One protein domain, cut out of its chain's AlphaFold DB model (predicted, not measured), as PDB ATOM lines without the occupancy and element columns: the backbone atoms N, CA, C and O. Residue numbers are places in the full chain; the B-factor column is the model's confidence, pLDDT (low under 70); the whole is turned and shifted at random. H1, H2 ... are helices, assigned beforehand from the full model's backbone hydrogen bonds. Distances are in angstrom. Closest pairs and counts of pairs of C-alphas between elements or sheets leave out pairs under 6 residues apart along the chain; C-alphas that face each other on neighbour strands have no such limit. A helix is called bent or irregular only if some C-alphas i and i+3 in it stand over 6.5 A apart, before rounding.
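This is residues 181 to 277 of the 333 residues of the protein "Arylacetamide deacetylase-like 4" of Hucho hucho (huchen) (UniProt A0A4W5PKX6). Short helices stand with few contacts between them: H2, H3 and H6 gather at one end, and H4 lies apart from them. Residues 235 to 240 stick out at the other end, and residues 243 to 257 fold back from H5 to H6. The 97 printed residues, under half in named elements, have six named helices, H1 to H6, and no named strand: all helix. The whole is compact, radius of gyration of the C-alphas 14.2 A, spanning 39 by 34 by 28 A.

H1, residues 181 to 184, is close to but not clearly touching H2, residues 193 to 204; the closest C-alphas, of Tyr 182 and Cys 193, are 6.7 A apart. H2 touches H3, residues 211 to 215; the closest C-alphas, of Phe 198 and Cys 211, are 5.7 A apart. H4, residues 222 to 232, is apart from H5, residues 239 to 242. H6, residues 258 to 268, is close to but not clearly touching H2, about perpendicular at 83 degrees; the closest C-alphas, of Leu 201 and Ile 264, are 7.6 A apart. Every O i to N i+4 pair is within hydrogen-bond range in H2 and H3, 5 of 7 in H4 and 4 of 7 in H6; H1 and H5 are too short for one.

H1 begins at C-alpha 181, (41.185, 14.791, 45.993). H2 is 17.1 A long from first to last C-alpha, H4 14.0 A and H6 13.7 A. H4 and H6 are irregular: C-alphas 227 and 230 are 7.4 A apart, C-alphas 263 and 266 7.8 A. H6 ends at C-alpha 268, (32.115, 29.839, 37.250).

The C-alphas farthest apart, of Gly 206 and Pro 239, are 39.5 A apart. The printed part has no cut; H5 to H6 is a long link. pLDDT is under 70 in 45 residues, among them 184 to 193.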
ATOM      1  N   SER A 181      40.454  15.231  47.183       67.38
ATOM      2  CA  SER A 181      41.185  14.791  45.993       67.38
ATOM      3  C   SER A 181      42.358  15.721  45.646       67.38
ATOM      4  O   SER A 181      43.469  15.239  45.409       67.38
ATOM      5  N   TYR A 182      42.152  17.042  45.693       69.88
ATOM      6  CA  TYR A 182      43.201  18.040  45.482       69.88
ATOM      7  C   TYR A 182      44.261  17.989  46.578       69.88
ATOM      8  O   TYR A 182      45.444  18.060  46.265       69.88
ATOM      9  N   GLN A 183      43.874  17.796  47.842       72.44
ATOM     10  CA  GLN A 183      44.832  17.694  48.950       72.44
ATOM     11  C   GLN A 183      45.663  16.411  48.884       72.44
ATOM     12  O   GLN A 183      46.884  16.440  49.039       72.44
ATOM     13  N   GLN A 184      45.031  15.267  48.630       69.88
ATOM     14  CA  GLN A 184      45.713  13.970  48.610       69.88
ATOM     15  C   GLN A 184      46.634  13.810  47.394       69.88
ATOM     16  O   GLN A 184      47.629  13.085  47.474       69.88
ATOM     17  N   ASN A 185      46.328  14.503  46.291       66.69
ATOM     18  CA  ASN A 185      47.076  14.442  45.034       66.69
ATOM     19  C   ASN A 185      47.781  15.771  44.682       66.69
ATOM     20  O   ASN A 185      48.255  15.941  43.560       66.69
ATOM     21  N   HIS A 186      47.925  16.698  45.640       64.38
ATOM     22  CA  HIS A 186      48.466  18.051  45.408       64.38
ATOM     23  C   HIS A 186      49.875  18.076  44.789       64.38
ATOM     24  O   HIS A 186      50.253  19.065  44.156       64.38
ATOM     25  N   ALA A 187      50.650  17.007  44.998       63.44
ATOM     26  CA  ALA A 187      52.052  16.879  44.606       63.44
ATOM     27  C   ALA A 187      52.304  15.845  43.495       63.44
ATOM     28  O   ALA A 187      53.443  15.399  43.327       63.44
ATOM     29  N   VAL A 188      51.280  15.449  42.727       57.97
ATOM     30  CA  VAL A 188      51.512  14.583  41.562       57.97
ATOM     31  C   VAL A 188      52.419  15.325  40.563       57.97
ATOM     32  O   VAL A 188      52.148  16.485  40.236       57.97
ATOM     33  N   PRO A 189      53.521  14.706  40.087       47.06
ATOM     34  CA  PRO A 189      54.480  15.382  39.221       47.06
ATOM     35  C   PRO A 189      53.822  16.071  38.016       47.06
ATOM     36  O   PRO A 189      52.969  15.493  37.350       47.06
ATOM     37  N   ILE A 190      54.280  17.295  37.720       47.69
ATOM     38  CA  ILE A 190      53.903  18.158  36.576       47.69
ATOM     39  C   ILE A 190      52.572  18.924  36.743       47.69
ATOM     40  O   ILE A 190      52.506  20.068  36.282       47.69
ATOM     41  N   LEU A 191      51.584  18.401  37.480       54.12
ATOM     42  CA  LEU A 191      50.260  19.023  37.693       54.12
ATOM     43  C   LEU A 191      49.994  19.375  39.165       54.12
ATOM     44  O   LEU A 191      48.956  19.042  39.727       54.12
ATOM     45  N   PHE A 192      50.936  20.072  39.802       67.31
ATOM     46  CA  PHE A 192      50.717  20.619  41.143       67.31
ATOM     47  C   PHE A 192      49.456  21.491  41.169       67.31
ATOM     48  O   PHE A 192      49.265  22.295  40.255       67.31
ATOM     49  N   CYS A 193      48.652  21.395  42.230       69.06
ATOM     50  CA  CYS A 193      47.407  22.165  42.373       69.06
ATOM     51  C   CYS A 193      47.621  23.671  42.099       69.06
ATOM     52  O   CYS A 193      46.938  24.269  41.269       69.06
ATOM     53  N   GLY A 194      48.691  24.255  42.657       72.62
ATOM     54  CA  GLY A 194      49.049  25.654  42.403       72.62
ATOM     55  C   GLY A 194      49.410  25.979  40.949       72.62
ATOM     56  O   GLY A 194      49.134  27.076  40.473       72.62
ATOM     57  N   ARG A 195      49.974  25.024  40.196       73.12
ATOM     58  CA  ARG A 195      50.211  25.213  38.758       73.12
ATOM     59  C   ARG A 195      48.913  25.170  37.962       73.12
ATOM     60  O   ARG A 195      48.808  25.895  36.982       73.12
ATOM     61  N   MET A 196      47.937  24.364  38.380       71.12
ATOM     62  CA  MET A 196      46.627  24.326  37.728       71.12
ATOM     63  C   MET A 196      45.915  25.671  37.848       71.12
ATOM     64  O   MET A 196      45.565  26.247  36.821       71.12
ATOM     65  N   ALA A 197      45.804  26.216  39.064       75.94
ATOM     66  CA  ALA A 197      45.228  27.544  39.281       75.94
ATOM     67  C   ALA A 197      45.955  28.623  38.457       75.94
ATOM     68  O   ALA A 197      45.319  29.394  37.740       75.94
ATOM     69  N   PHE A 198      47.294  28.611  38.463       79.31
ATOM     70  CA  PHE A 198      48.106  29.532  37.665       79.31
ATOM     71  C   PHE A 198      47.784  29.459  36.166       79.31
ATOM     72  O   PHE A 198      47.628  30.488  35.509       79.31
ATOM     73  N   TYR A 199      47.693  28.255  35.602       70.81
ATOM     74  CA  TYR A 199      47.463  28.105  34.172       70.81
ATOM     75  C   TYR A 199      46.030  28.436  33.751       70.81
ATOM     76  O   TYR A 199      45.858  28.989  32.668       70.81
ATOM     77  N   PHE A 200      45.023  28.141  34.580       72.12
ATOM     78  CA  PHE A 200      43.647  28.567  34.311       72.12
ATOM     79  C   PHE A 200      43.536  30.092  34.291       72.12
ATOM     80  O   PHE A 200      42.999  30.653  33.341       72.12
ATOM     81  N   LEU A 201      44.139  30.774  35.265       76.31
ATOM     82  CA  LEU A 201      44.201  32.237  35.280       76.31
ATOM     83  C   LEU A 201      44.922  32.790  34.043       76.31
ATOM     84  O   LEU A 201      44.418  33.669  33.345       76.31
ATOM     85  N   GLN A 202      46.071  32.204  33.698       75.25
ATOM     86  CA  GLN A 202      46.822  32.586  32.505       75.25
ATOM     87  C   GLN A 202      46.027  32.377  31.203       75.25
ATOM     88  O   GLN A 202      46.232  33.139  30.257       75.25
ATOM     89  N   TYR A 203      45.178  31.346  31.146       68.31
ATOM     90  CA  TYR A 203      44.345  30.998  29.993       68.31
ATOM     91  C   TYR A 203      43.199  31.992  29.771       68.31
ATOM     92  O   TYR A 203      42.911  32.337  28.628       68.31
ATOM     93  N   LEU A 204      42.568  32.457  30.848       66.38
ATOM     94  CA  LEU A 204      41.312  33.204  30.767       66.38
ATOM     95  C   LEU A 204      41.524  34.699  30.573       66.38
ATOM     96  O   LEU A 204      41.065  35.283  29.597       66.38
ATOM     97  N   ASN A 205      42.240  35.313  31.509       70.44
ATOM     98  CA  ASN A 205      42.424  36.761  31.572       70.44
ATOM     99  C   ASN A 205      43.909  37.152  31.597       70.44
ATOM    100  O   ASN A 205      44.248  38.325  31.456       70.44
ATOM    101  N   GLY A 206      44.807  36.172  31.747       70.06
ATOM    102  CA  GLY A 206      46.243  36.404  31.839       70.06
ATOM    103  C   GLY A 206      46.701  36.938  33.199       70.06
ATOM    104  O   GLY A 206      47.907  37.112  33.383       70.06
ATOM    105  N   ASP A 207      45.781  37.176  34.138       79.75
ATOM    106  CA  ASP A 207      46.052  37.736  35.457       79.75
ATOM    107  C   ASP A 207      46.239  36.629  36.495       79.75
ATOM    108  O   ASP A 207      45.304  36.094  37.086       79.75
ATOM    109  N   THR A 208      47.501  36.297  36.745       85.31
ATOM    110  CA  THR A 208      47.879  35.280  37.726       85.31
ATOM    111  C   THR A 208      48.106  35.854  39.126       85.31
ATOM    112  O   THR A 208      48.543  35.112  40.007       85.31
ATOM    113  N   SER A 209      47.878  37.156  39.348       87.56
ATOM    114  CA  SER A 209      48.161  37.817  40.633       87.56
ATOM    115  C   SER A 209      47.297  37.277  41.773       87.56
ATOM    116  O   SER A 209      47.762  37.184  42.906       87.56
ATOM    117  N   VAL A 210      46.090  36.814  41.446       88.75
ATOM    118  CA  VAL A 210      45.111  36.267  42.393       88.75
ATOM    119  C   VAL A 210      45.222  34.755  42.607       88.75
ATOM    120  O   VAL A 210      44.361  34.148  43.236       88.75
ATOM    121  N   CYS A 211      46.271  34.106  42.091       87.88
ATOM    122  CA  CYS A 211      46.404  32.648  42.154       87.88
ATOM    123  C   CYS A 211      46.338  32.096  43.583       87.88
ATOM    124  O   CYS A 211      45.760  31.033  43.794       87.88
ATOM    125  N   GLN A 212      46.920  32.804  44.554       89.50
ATOM    126  CA  GLN A 212      46.894  32.373  45.948       89.50
ATOM    127  C   GLN A 212      45.482  32.469  46.535       89.50
ATOM    128  O   GLN A 212      45.014  31.513  47.143       89.50
ATOM    129  N   ASP A 213      44.781  33.570  46.267       89.06
ATOM    130  CA  ASP A 213      43.396  33.765  46.697       89.06
ATOM    131  C   ASP A 213      42.450  32.715  46.113       89.06
ATOM    132  O   ASP A 213      41.542  32.247  46.795       89.06
ATOM    133  N   VAL A 214      42.695  32.299  44.868       87.06
ATOM    134  CA  VAL A 214      41.934  31.229  44.217       87.06
ATOM    135  C   VAL A 214      42.185  29.871  44.878       87.06
ATOM    136  O   VAL A 214      41.248  29.112  45.117       87.06
ATOM    137  N   LEU A 215      43.436  29.554  45.216       85.38
ATOM    138  CA  LEU A 215      43.770  28.310  45.924       85.38
ATOM    139  C   LEU A 215      43.182  28.275  47.341       85.38
ATOM    140  O   LEU A 215      42.806  27.213  47.832       85.38
ATOM    141  N   GLU A 216      43.073  29.437  47.979       86.69
ATOM    142  CA  GLU A 216      42.435  29.627  49.283       86.69
ATOM    143  C   GLU A 216      40.907  29.735  49.196       86.69
ATOM    144  O   GLU A 216      40.259  29.918  50.218       86.69
ATOM    145  N   GLY A 217      40.304  29.621  48.007       85.25
ATOM    146  CA  GLY A 217      38.849  29.671  47.832       85.25
ATOM    147  C   GLY A 217      38.212  31.036  48.125       85.25
ATOM    148  O   GLY A 217      36.987  31.118  48.265       85.25
ATOM    149  N   ASN A 218      39.005  32.111  48.210       89.44
ATOM    150  CA  ASN A 218      38.562  33.472  48.556       89.44
ATOM    151  C   ASN A 218      37.663  34.093  47.473       89.44
ATOM    152  O   ASN A 218      37.048  35.137  47.671       89.44
ATOM    153  N   HIS A 219      37.561  33.454  46.312       88.06
ATOM    154  CA  HIS A 219      36.770  33.904  45.175       88.06
ATOM    155  C   HIS A 219      35.317  33.433  45.182       88.06
ATOM    156  O   HIS A 219      34.543  33.920  44.364       88.06
ATOM    157  N   ILE A 220      34.923  32.503  46.057       85.56
ATOM    158  CA  ILE A 220      33.552  31.970  46.071       85.56
ATOM    159  C   ILE A 220      32.695  32.664  47.135       85.56
ATOM    160  O   ILE A 220      33.025  32.581  48.320       85.56
ATOM    161  N   PRO A 221      31.571  33.304  46.753       85.19
ATOM    162  CA  PRO A 221      30.649  33.898  47.713       85.19
ATOM    163  C   PRO A 221      29.909  32.823  48.524       85.19
ATOM    164  O   PRO A 221      29.656  31.718  48.040       85.19
ATOM    165  N   ALA A 222      29.510  33.156  49.755       81.94
ATOM    166  CA  ALA A 222      28.880  32.220  50.693       81.94
ATOM    167  C   ALA A 222      27.634  31.518  50.125       81.94
ATOM    168  O   ALA A 222      27.467  30.310  50.296       81.94
ATOM    169  N   GLU A 223      26.792  32.251  49.391       79.94
ATOM    170  CA  GLU A 223      25.591  31.716  48.735       79.94
ATOM    171  C   GLU A 223      25.923  30.590  47.746       79.94
ATOM    172  O   GLU A 223      25.270  29.547  47.732       79.94
ATOM    173  N   MET A 224      26.993  30.765  46.968       78.81
ATOM    174  CA  MET A 224      27.465  29.772  46.007       78.81
ATOM    175  C   MET A 224      28.053  28.545  46.715       78.81
ATOM    176  O   MET A 224      27.801  27.414  46.305       78.81
ATOM    177  N   ARG A 225      28.767  28.736  47.835       76.12
ATOM    178  CA  ARG A 225      29.254  27.613  48.658       76.12
ATOM    179  C   ARG A 225      28.105  26.771  49.207       76.12
ATOM    180  O   ARG A 225      28.216  25.550  49.252       76.12
ATOM    181  N   LEU A 226      27.006  27.408  49.618       74.56
ATOM    182  CA  LEU A 226      25.813  26.705  50.094       74.56
ATOM    183  C   LEU A 226      25.152  25.891  48.979       74.56
ATOM    184  O   LEU A 226      24.780  24.747  49.226       74.56
ATOM    185  N   ALA A 227      25.057  26.453  47.770       69.19
ATOM    186  CA  ALA A 227      24.441  25.789  46.621       69.19
ATOM    187  C   ALA A 227      25.121  24.457  46.268       69.19
ATOM    188  O   ALA A 227      24.442  23.494  45.921       69.19
ATOM    189  N   PHE A 228      26.446  24.373  46.424       66.81
ATOM    190  CA  PHE A 228      27.211  23.178  46.050       66.81
ATOM    191  C   PHE A 228      27.740  22.365  47.231       66.81
ATOM    192  O   PHE A 228      28.454  21.380  47.036       66.81
ATOM    193  N   LYS A 229      27.365  22.724  48.463       68.25
ATOM    194  CA  LYS A 229      27.778  22.010  49.679       68.25
ATOM    195  C   LYS A 229      27.409  20.528  49.631       68.25
ATOM    196  O   LYS A 229      28.205  19.688  50.040       68.25
ATOM    197  N   GLU A 230      26.226  20.213  49.111       64.25
ATOM    198  CA  GLU A 230      25.760  18.833  48.937       64.25
ATOM    199  C   GLU A 230      26.652  18.057  47.955       64.25
ATOM    200  O   GLU A 230      27.001  16.907  48.198       64.25
ATOM    201  N   TRP A 231      27.113  18.695  46.882       62.06
ATOM    202  CA  TRP A 231      27.923  18.057  45.843       62.06
ATOM    203  C   TRP A 231      29.391  17.876  46.243       62.06
ATOM    204  O   TRP A 231      30.031  16.877  45.905       62.06
ATOM    205  N   PHE A 232      29.929  18.826  47.006       64.75
ATOM    206  CA  PHE A 232      31.343  18.858  47.377       64.75
ATOM    207  C   PHE A 232      31.631  18.348  48.785       64.75
ATOM    208  O   PHE A 232      32.795  18.289  49.185       64.75
ATOM    209  N   SER A 233      30.604  17.915  49.523       69.62
ATOM    210  CA  SER A 233      30.786  17.352  50.857       69.62
ATOM    211  C   SER A 233      31.667  16.092  50.817       69.62
ATOM    212  O   SER A 233      31.292  15.081  50.209       69.62
ATOM    213  N   PRO A 234      32.805  16.082  51.541       66.50
ATOM    214  CA  PRO A 234      33.630  14.887  51.719       66.50
ATOM    215  C   PRO A 234      32.870  13.713  52.353       66.50
ATOM    216  O   PRO A 234      33.285  12.558  52.229       66.50
ATOM    217  N   GLU A 235      31.748  13.985  53.026       70.12
ATOM    218  CA  GLU A 235      30.885  12.973  53.640       70.12
ATOM    219  C   GLU A 235      30.199  12.068  52.614       70.12
ATOM    220  O   GLU A 235      29.781  10.963  52.963       70.12
ATOM    221  N   HIS A 236      30.133  12.483  51.347       70.88
ATOM    222  CA  HIS A 236      29.572  11.689  50.254       70.88
ATOM    223  C   HIS A 236      30.617  10.821  49.540       70.88
ATOM    224  O   HIS A 236      30.274  10.084  48.615       70.88
ATOM    225  N   LEU A 237      31.891  10.856  49.945       67.81
ATOM    226  CA  LEU A 237      32.933  10.014  49.347       67.81
ATOM    227  C   LEU A 237      32.828   8.554  49.818       67.81
ATOM    228  O   LEU A 237      32.480   8.323  50.975       67.81
ATOM    229  N   PRO A 238      33.179   7.543  49.009       67.88
ATOM    230  CA  PRO A 238      33.259   6.158  49.478       67.88
ATOM    231  C   PRO A 238      34.225   6.000  50.672       67.88
ATOM    232  O   PRO A 238      35.225   6.726  50.737       67.88
ATOM    233  N   PRO A 239      33.971   5.080  51.626       69.56
ATOM    234  CA  PRO A 239      34.814   4.898  52.811       69.56
ATOM    235  C   PRO A 239      36.301   4.708  52.492       69.56
ATOM    236  O   PRO A 239      37.150   5.267  53.182       69.56
ATOM    237  N   GLU A 240      36.616   3.998  51.409       68.12
ATOM    238  CA  GLU A 240      37.974   3.715  50.931       68.12
ATOM    239  C   GLU A 240      38.743   5.001  50.590       68.12
ATOM    240  O   GLU A 240      39.958   5.081  50.770       68.12
ATOM    241  N   CYS A 241      38.023   6.035  50.150       63.47
ATOM    242  CA  CYS A 241      38.576   7.330  49.754       63.47
ATOM    243  C   CYS A 241      38.797   8.254  50.964       63.47
ATOM    244  O   CYS A 241      39.627   9.164  50.923       63.47
ATOM    245  N   ARG A 242      38.095   7.997  52.078       67.38
ATOM    246  CA  ARG A 242      38.230   8.754  53.335       67.38
ATOM    247  C   ARG A 242      39.439   8.316  54.165       67.38
ATOM    248  O   ARG A 242      39.904   9.082  55.003       67.38
ATOM    249  N   VAL A 243      39.979   7.118  53.914       61.81
ATOM    250  CA  VAL A 243      41.070   6.503  54.702       61.81
ATOM    251  C   VAL A 243      42.330   7.373  54.759       61.81
ATOM    252  O   VAL A 243      43.041   7.358  55.761       61.81
ATOM    253  N   ARG A 244      42.613   8.153  53.710       66.25
ATOM    254  CA  ARG A 244      43.826   8.989  53.633       66.25
ATOM    255  C   ARG A 244      43.714  10.307  54.413       66.25
ATOM    256  O   ARG A 244      44.710  11.018  54.513       66.25
ATOM    257  N   GLY A 245      42.543  10.610  54.981       66.06
ATOM    258  CA  GLY A 245      42.266  11.864  55.682       66.06
ATOM    259  C   GLY A 245      42.191  13.077  54.746       66.06
ATOM    260  O   GLY A 245      42.586  13.020  53.580       66.06
ATOM    261  N   HIS A 246      41.640  14.178  55.253       71.88
ATOM    262  CA  HIS A 246      41.677  15.496  54.616       71.88
ATOM    263  C   HIS A 246      41.586  16.579  55.697       71.88
ATOM    264  O   HIS A 246      40.977  16.358  56.745       71.88
ATOM    265  N   CYS A 247      42.198  17.737  55.455       70.69
ATOM    266  CA  CYS A 247      42.012  18.907  56.305       70.69
ATOM    267  C   CYS A 247      40.805  19.678  55.781       70.69
ATOM    268  O   CYS A 247      40.863  20.224  54.684       70.69
ATOM    269  N   GLN A 248      39.704  19.721  56.524       66.81
ATOM    270  CA  GLN A 248      38.564  20.528  56.100       66.81
ATOM    271  C   GLN A 248      38.950  22.009  56.163       66.81
ATOM    272  O   GLN A 248      39.286  22.521  57.232       66.81
ATOM    273  N   HIS A 249      38.936  22.682  55.014       67.62
ATOM    274  CA  HIS A 249      39.160  24.118  54.972       67.62
ATOM    275  C   HIS A 249      37.863  24.816  55.394       67.62
ATOM    276  O   HIS A 249      36.820  24.650  54.762       67.62
ATOM    277  N   VAL A 250      37.903  25.531  56.517       65.12
ATOM    278  CA  VAL A 250      36.749  26.276  57.027       65.12
ATOM    279  C   VAL A 250      36.864  27.695  56.499       65.12
ATOM    280  O   VAL A 250      37.661  28.470  57.015       65.12
ATOM    281  N   HIS A 251      36.081  28.028  55.478       66.56
ATOM    282  CA  HIS A 251      36.012  29.404  55.003       66.56
ATOM    283  C   HIS A 251      35.026  30.213  55.846       66.56
ATOM    284  O   HIS A 251      33.896  29.778  56.083       66.56
ATOM    285  N   SER A 252      35.435  31.409  56.252       64.50
ATOM    286  CA  SER A 252      34.549  32.424  56.809       64.50
ATOM    287  C   SER A 252      34.036  33.363  55.711       64.50
ATOM    288  O   SER A 252      34.637  33.491  54.641       64.50
ATOM    289  N   ASP A 253      32.928  34.059  55.977       64.44
ATOM    290  CA  ASP A 253      32.411  35.099  55.074       64.44
ATOM    291  C   ASP A 253      33.379  36.289  54.942       64.44
ATOM    292  O   ASP A 253      33.321  37.030  53.965       64.44
ATOM    293  N   LEU A 254      34.296  36.455  55.904       69.81
ATOM    294  CA  LEU A 254      35.329  37.494  55.895       69.81
ATOM    295  C   LEU A 254      36.484  37.179  54.934       69.81
ATOM    296  O   LEU A 254      37.234  38.086  54.586       69.81
ATOM    297  N   ASP A 255      36.611  35.924  54.496       79.12
ATOM    298  CA  ASP A 255      37.663  35.488  53.572       79.12
ATOM    299  C   ASP A 255      37.286  35.756  52.103       79.12
ATOM    300  O   ASP A 255      38.122  35.644  51.209       79.12
ATOM    301  N   TYR A 256      36.029  36.128  51.829       87.81
ATOM    302  CA  TYR A 256      35.568  36.440  50.478       87.81
ATOM    303  C   TYR A 256      36.135  37.769  49.961       87.81
ATOM    304  O   TYR A 256      35.984  38.823  50.579       87.81
ATOM    305  N   LYS A 257      36.715  37.717  48.762       90.38
ATOM    306  CA  LYS A 257      37.297  38.847  48.038       90.38
ATOM    307  C   LYS A 257      36.553  39.067  46.726       90.38
ATOM    308  O   LYS A 257      36.771  38.360  45.738       90.38
ATOM    309  N   GLY A 258      35.663  40.058  46.710       88.75
ATOM    310  CA  GLY A 258      34.821  40.368  45.549       88.75
ATOM    311  C   GLY A 258      35.620  40.730  44.295       88.75
ATOM    312  O   GLY A 258      35.239  40.373  43.183       88.75
ATOM    313  N   GLU A 259      36.773  41.369  44.463       90.06
ATOM    314  CA  GLU A 259      37.721  41.663  43.393       90.06
ATOM    315  C   GLU A 259      38.276  40.393  42.735       90.06
ATOM    316  O   GLU A 259      38.368  40.331  41.510       90.06
ATOM    317  N   VAL A 260      38.559  39.350  43.522       89.06
ATOM    318  CA  VAL A 260      39.037  38.064  43.002       89.06
ATOM    319  C   VAL A 260      37.905  37.349  42.271       89.06
ATOM    320  O   VAL A 260      38.109  36.856  41.163       89.06
ATOM    321  N   TYR A 261      36.694  37.354  42.839       89.12
ATOM    322  CA  TYR A 261      35.507  36.832  42.162       89.12
ATOM    323  C   TYR A 261      35.300  37.493  40.797       89.12
ATOM    324  O   TYR A 261      35.102  36.803  39.806       89.12
ATOM    325  N   HIS A 262      35.400  38.820  40.703       87.81
ATOM    326  CA  HIS A 262      35.224  39.517  39.429       87.81
ATOM    327  C   HIS A 262      36.249  39.125  38.361       87.81
ATOM    328  O   HIS A 262      35.899  39.125  37.181       87.81
ATOM    329  N   ILE A 263      37.473  38.780  38.763       83.94
ATOM    330  CA  ILE A 263      38.537  38.320  37.863       83.94
ATOM    331  C   ILE A 263      38.237  36.913  37.325       83.94
ATOM    332  O   ILE A 263      38.549  36.625  36.172       83.94
ATOM    333  N   ILE A 264      37.618  36.049  38.132       80.94
ATOM    334  CA  ILE A 264      37.464  34.615  37.833       80.94
ATOM    335  C   ILE A 264      36.018  34.169  37.573       80.94
ATOM    336  O   ILE A 264      35.795  33.002  37.278       80.94
ATOM    337  N   LYS A 265      35.026  35.062  37.663       84.50
ATOM    338  CA  LYS A 265      33.593  34.738  37.514       84.50
ATOM    339  C   LYS A 265      33.268  33.982  36.221       84.50
ATOM    340  O   LYS A 265      32.391  33.131  36.242       84.50
ATOM    341  N   ASP A 266      34.011  34.231  35.143       77.44
ATOM    342  CA  ASP A 266      33.816  33.559  33.854       77.44
ATOM    343  C   ASP A 266      34.225  32.070  33.926       77.44
ATOM    344  O   ASP A 266      33.738  31.254  33.154       77.44
ATOM    345  N   CYS A 267      35.068  31.669  34.893       71.81
ATOM    346  CA  CYS A 267      35.316  30.256  35.208       71.81
ATOM    347  C   CYS A 267      34.105  29.553  35.808       71.81
ATOM    348  O   CYS A 267      34.023  28.330  35.761       71.81
ATOM    349  N   LEU A 268      33.267  30.321  36.498       74.56
ATOM    350  CA  LEU A 268      32.115  29.839  37.250       74.56
ATOM    351  C   LEU A 268      30.836  29.935  36.411       74.56
ATOM    352  O   LEU A 268      29.764  29.598  36.905       74.56
ATOM    353  N   ASP A 269      30.947  30.410  35.169       75.12
ATOM    354  CA  ASP A 269      29.865  30.361  34.197       75.12
ATOM    355  C   ASP A 269      29.495  28.905  33.893       75.12
ATOM    356  O   ASP A 269      30.353  28.028  33.914       75.12
ATOM    357  N   LEU A 270      28.225  28.636  33.612       68.06
ATOM    358  CA  LEU A 270      27.693  27.283  33.439       68.06
ATOM    359  C   LEU A 270      28.221  26.611  32.166       68.06
ATOM    360  O   LEU A 270      28.342  25.388  32.132       68.06
ATOM    361  N   GLU A 271      28.631  27.387  31.159       65.00
ATOM    362  CA  GLU A 271      29.333  26.853  29.989       65.00
ATOM    363  C   GLU A 271      30.745  26.365  30.343       65.00
ATOM    364  O   GLU A 271      31.269  25.466  29.690       65.00
ATOM    365  N   VAL A 272      31.366  26.931  31.386       64.44
ATOM    366  CA  VAL A 272      32.726  26.612  31.860       64.44
ATOM    367  C   VAL A 272      32.705  25.829  33.177       64.44
ATOM    368  O   VAL A 272      33.723  25.343  33.629       64.44
ATOM    369  N   SER A 273      31.581  25.650  33.844       67.31
ATOM    370  CA  SER A 273      31.469  24.832  35.048       67.31
ATOM    371  C   SER A 273      30.047  24.277  35.113       67.31
ATOM    372  O   SER A 273      29.267  24.673  35.979       67.31
ATOM    373  N   PRO A 274      29.680  23.342  34.217       65.44
ATOM    374  CA  PRO A 274      28.310  22.838  34.106       65.44
ATOM    375  C   PRO A 274      27.845  22.079  35.354       65.44
ATOM    376  O   PRO A 274      26.652  21.922  35.574       65.44
ATOM    377  N   LEU A 275      28.770  21.638  36.215       64.62
ATOM    378  CA  LEU A 275      28.436  21.045  37.514       64.62
ATOM    379  C   LEU A 275      27.914  22.066  38.537       64.62
ATOM    380  O   LEU A 275      27.418  21.660  39.583       64.62
ATOM    381  N   LEU A 276      28.021  23.367  38.248       69.31
ATOM    382  CA  LEU A 276      27.396  24.425  39.044       69.31
ATOM    383  C   LEU A 276      25.921  24.648  38.663       69.31
ATOM    384  O   LEU A 276      25.241  25.488  39.254       69.31
ATOM    385  N   GLU A 277      25.416  23.918  37.673       72.56
ATOM    386  CA  GLU A 277      24.024  23.985  37.256       72.56
ATOM    387  C   GLU A 277      23.094  23.317  38.285       72.56
ATOM    388  O   GLU A 277      23.496  22.481  39.096       72.56
TER     389      GLU A 277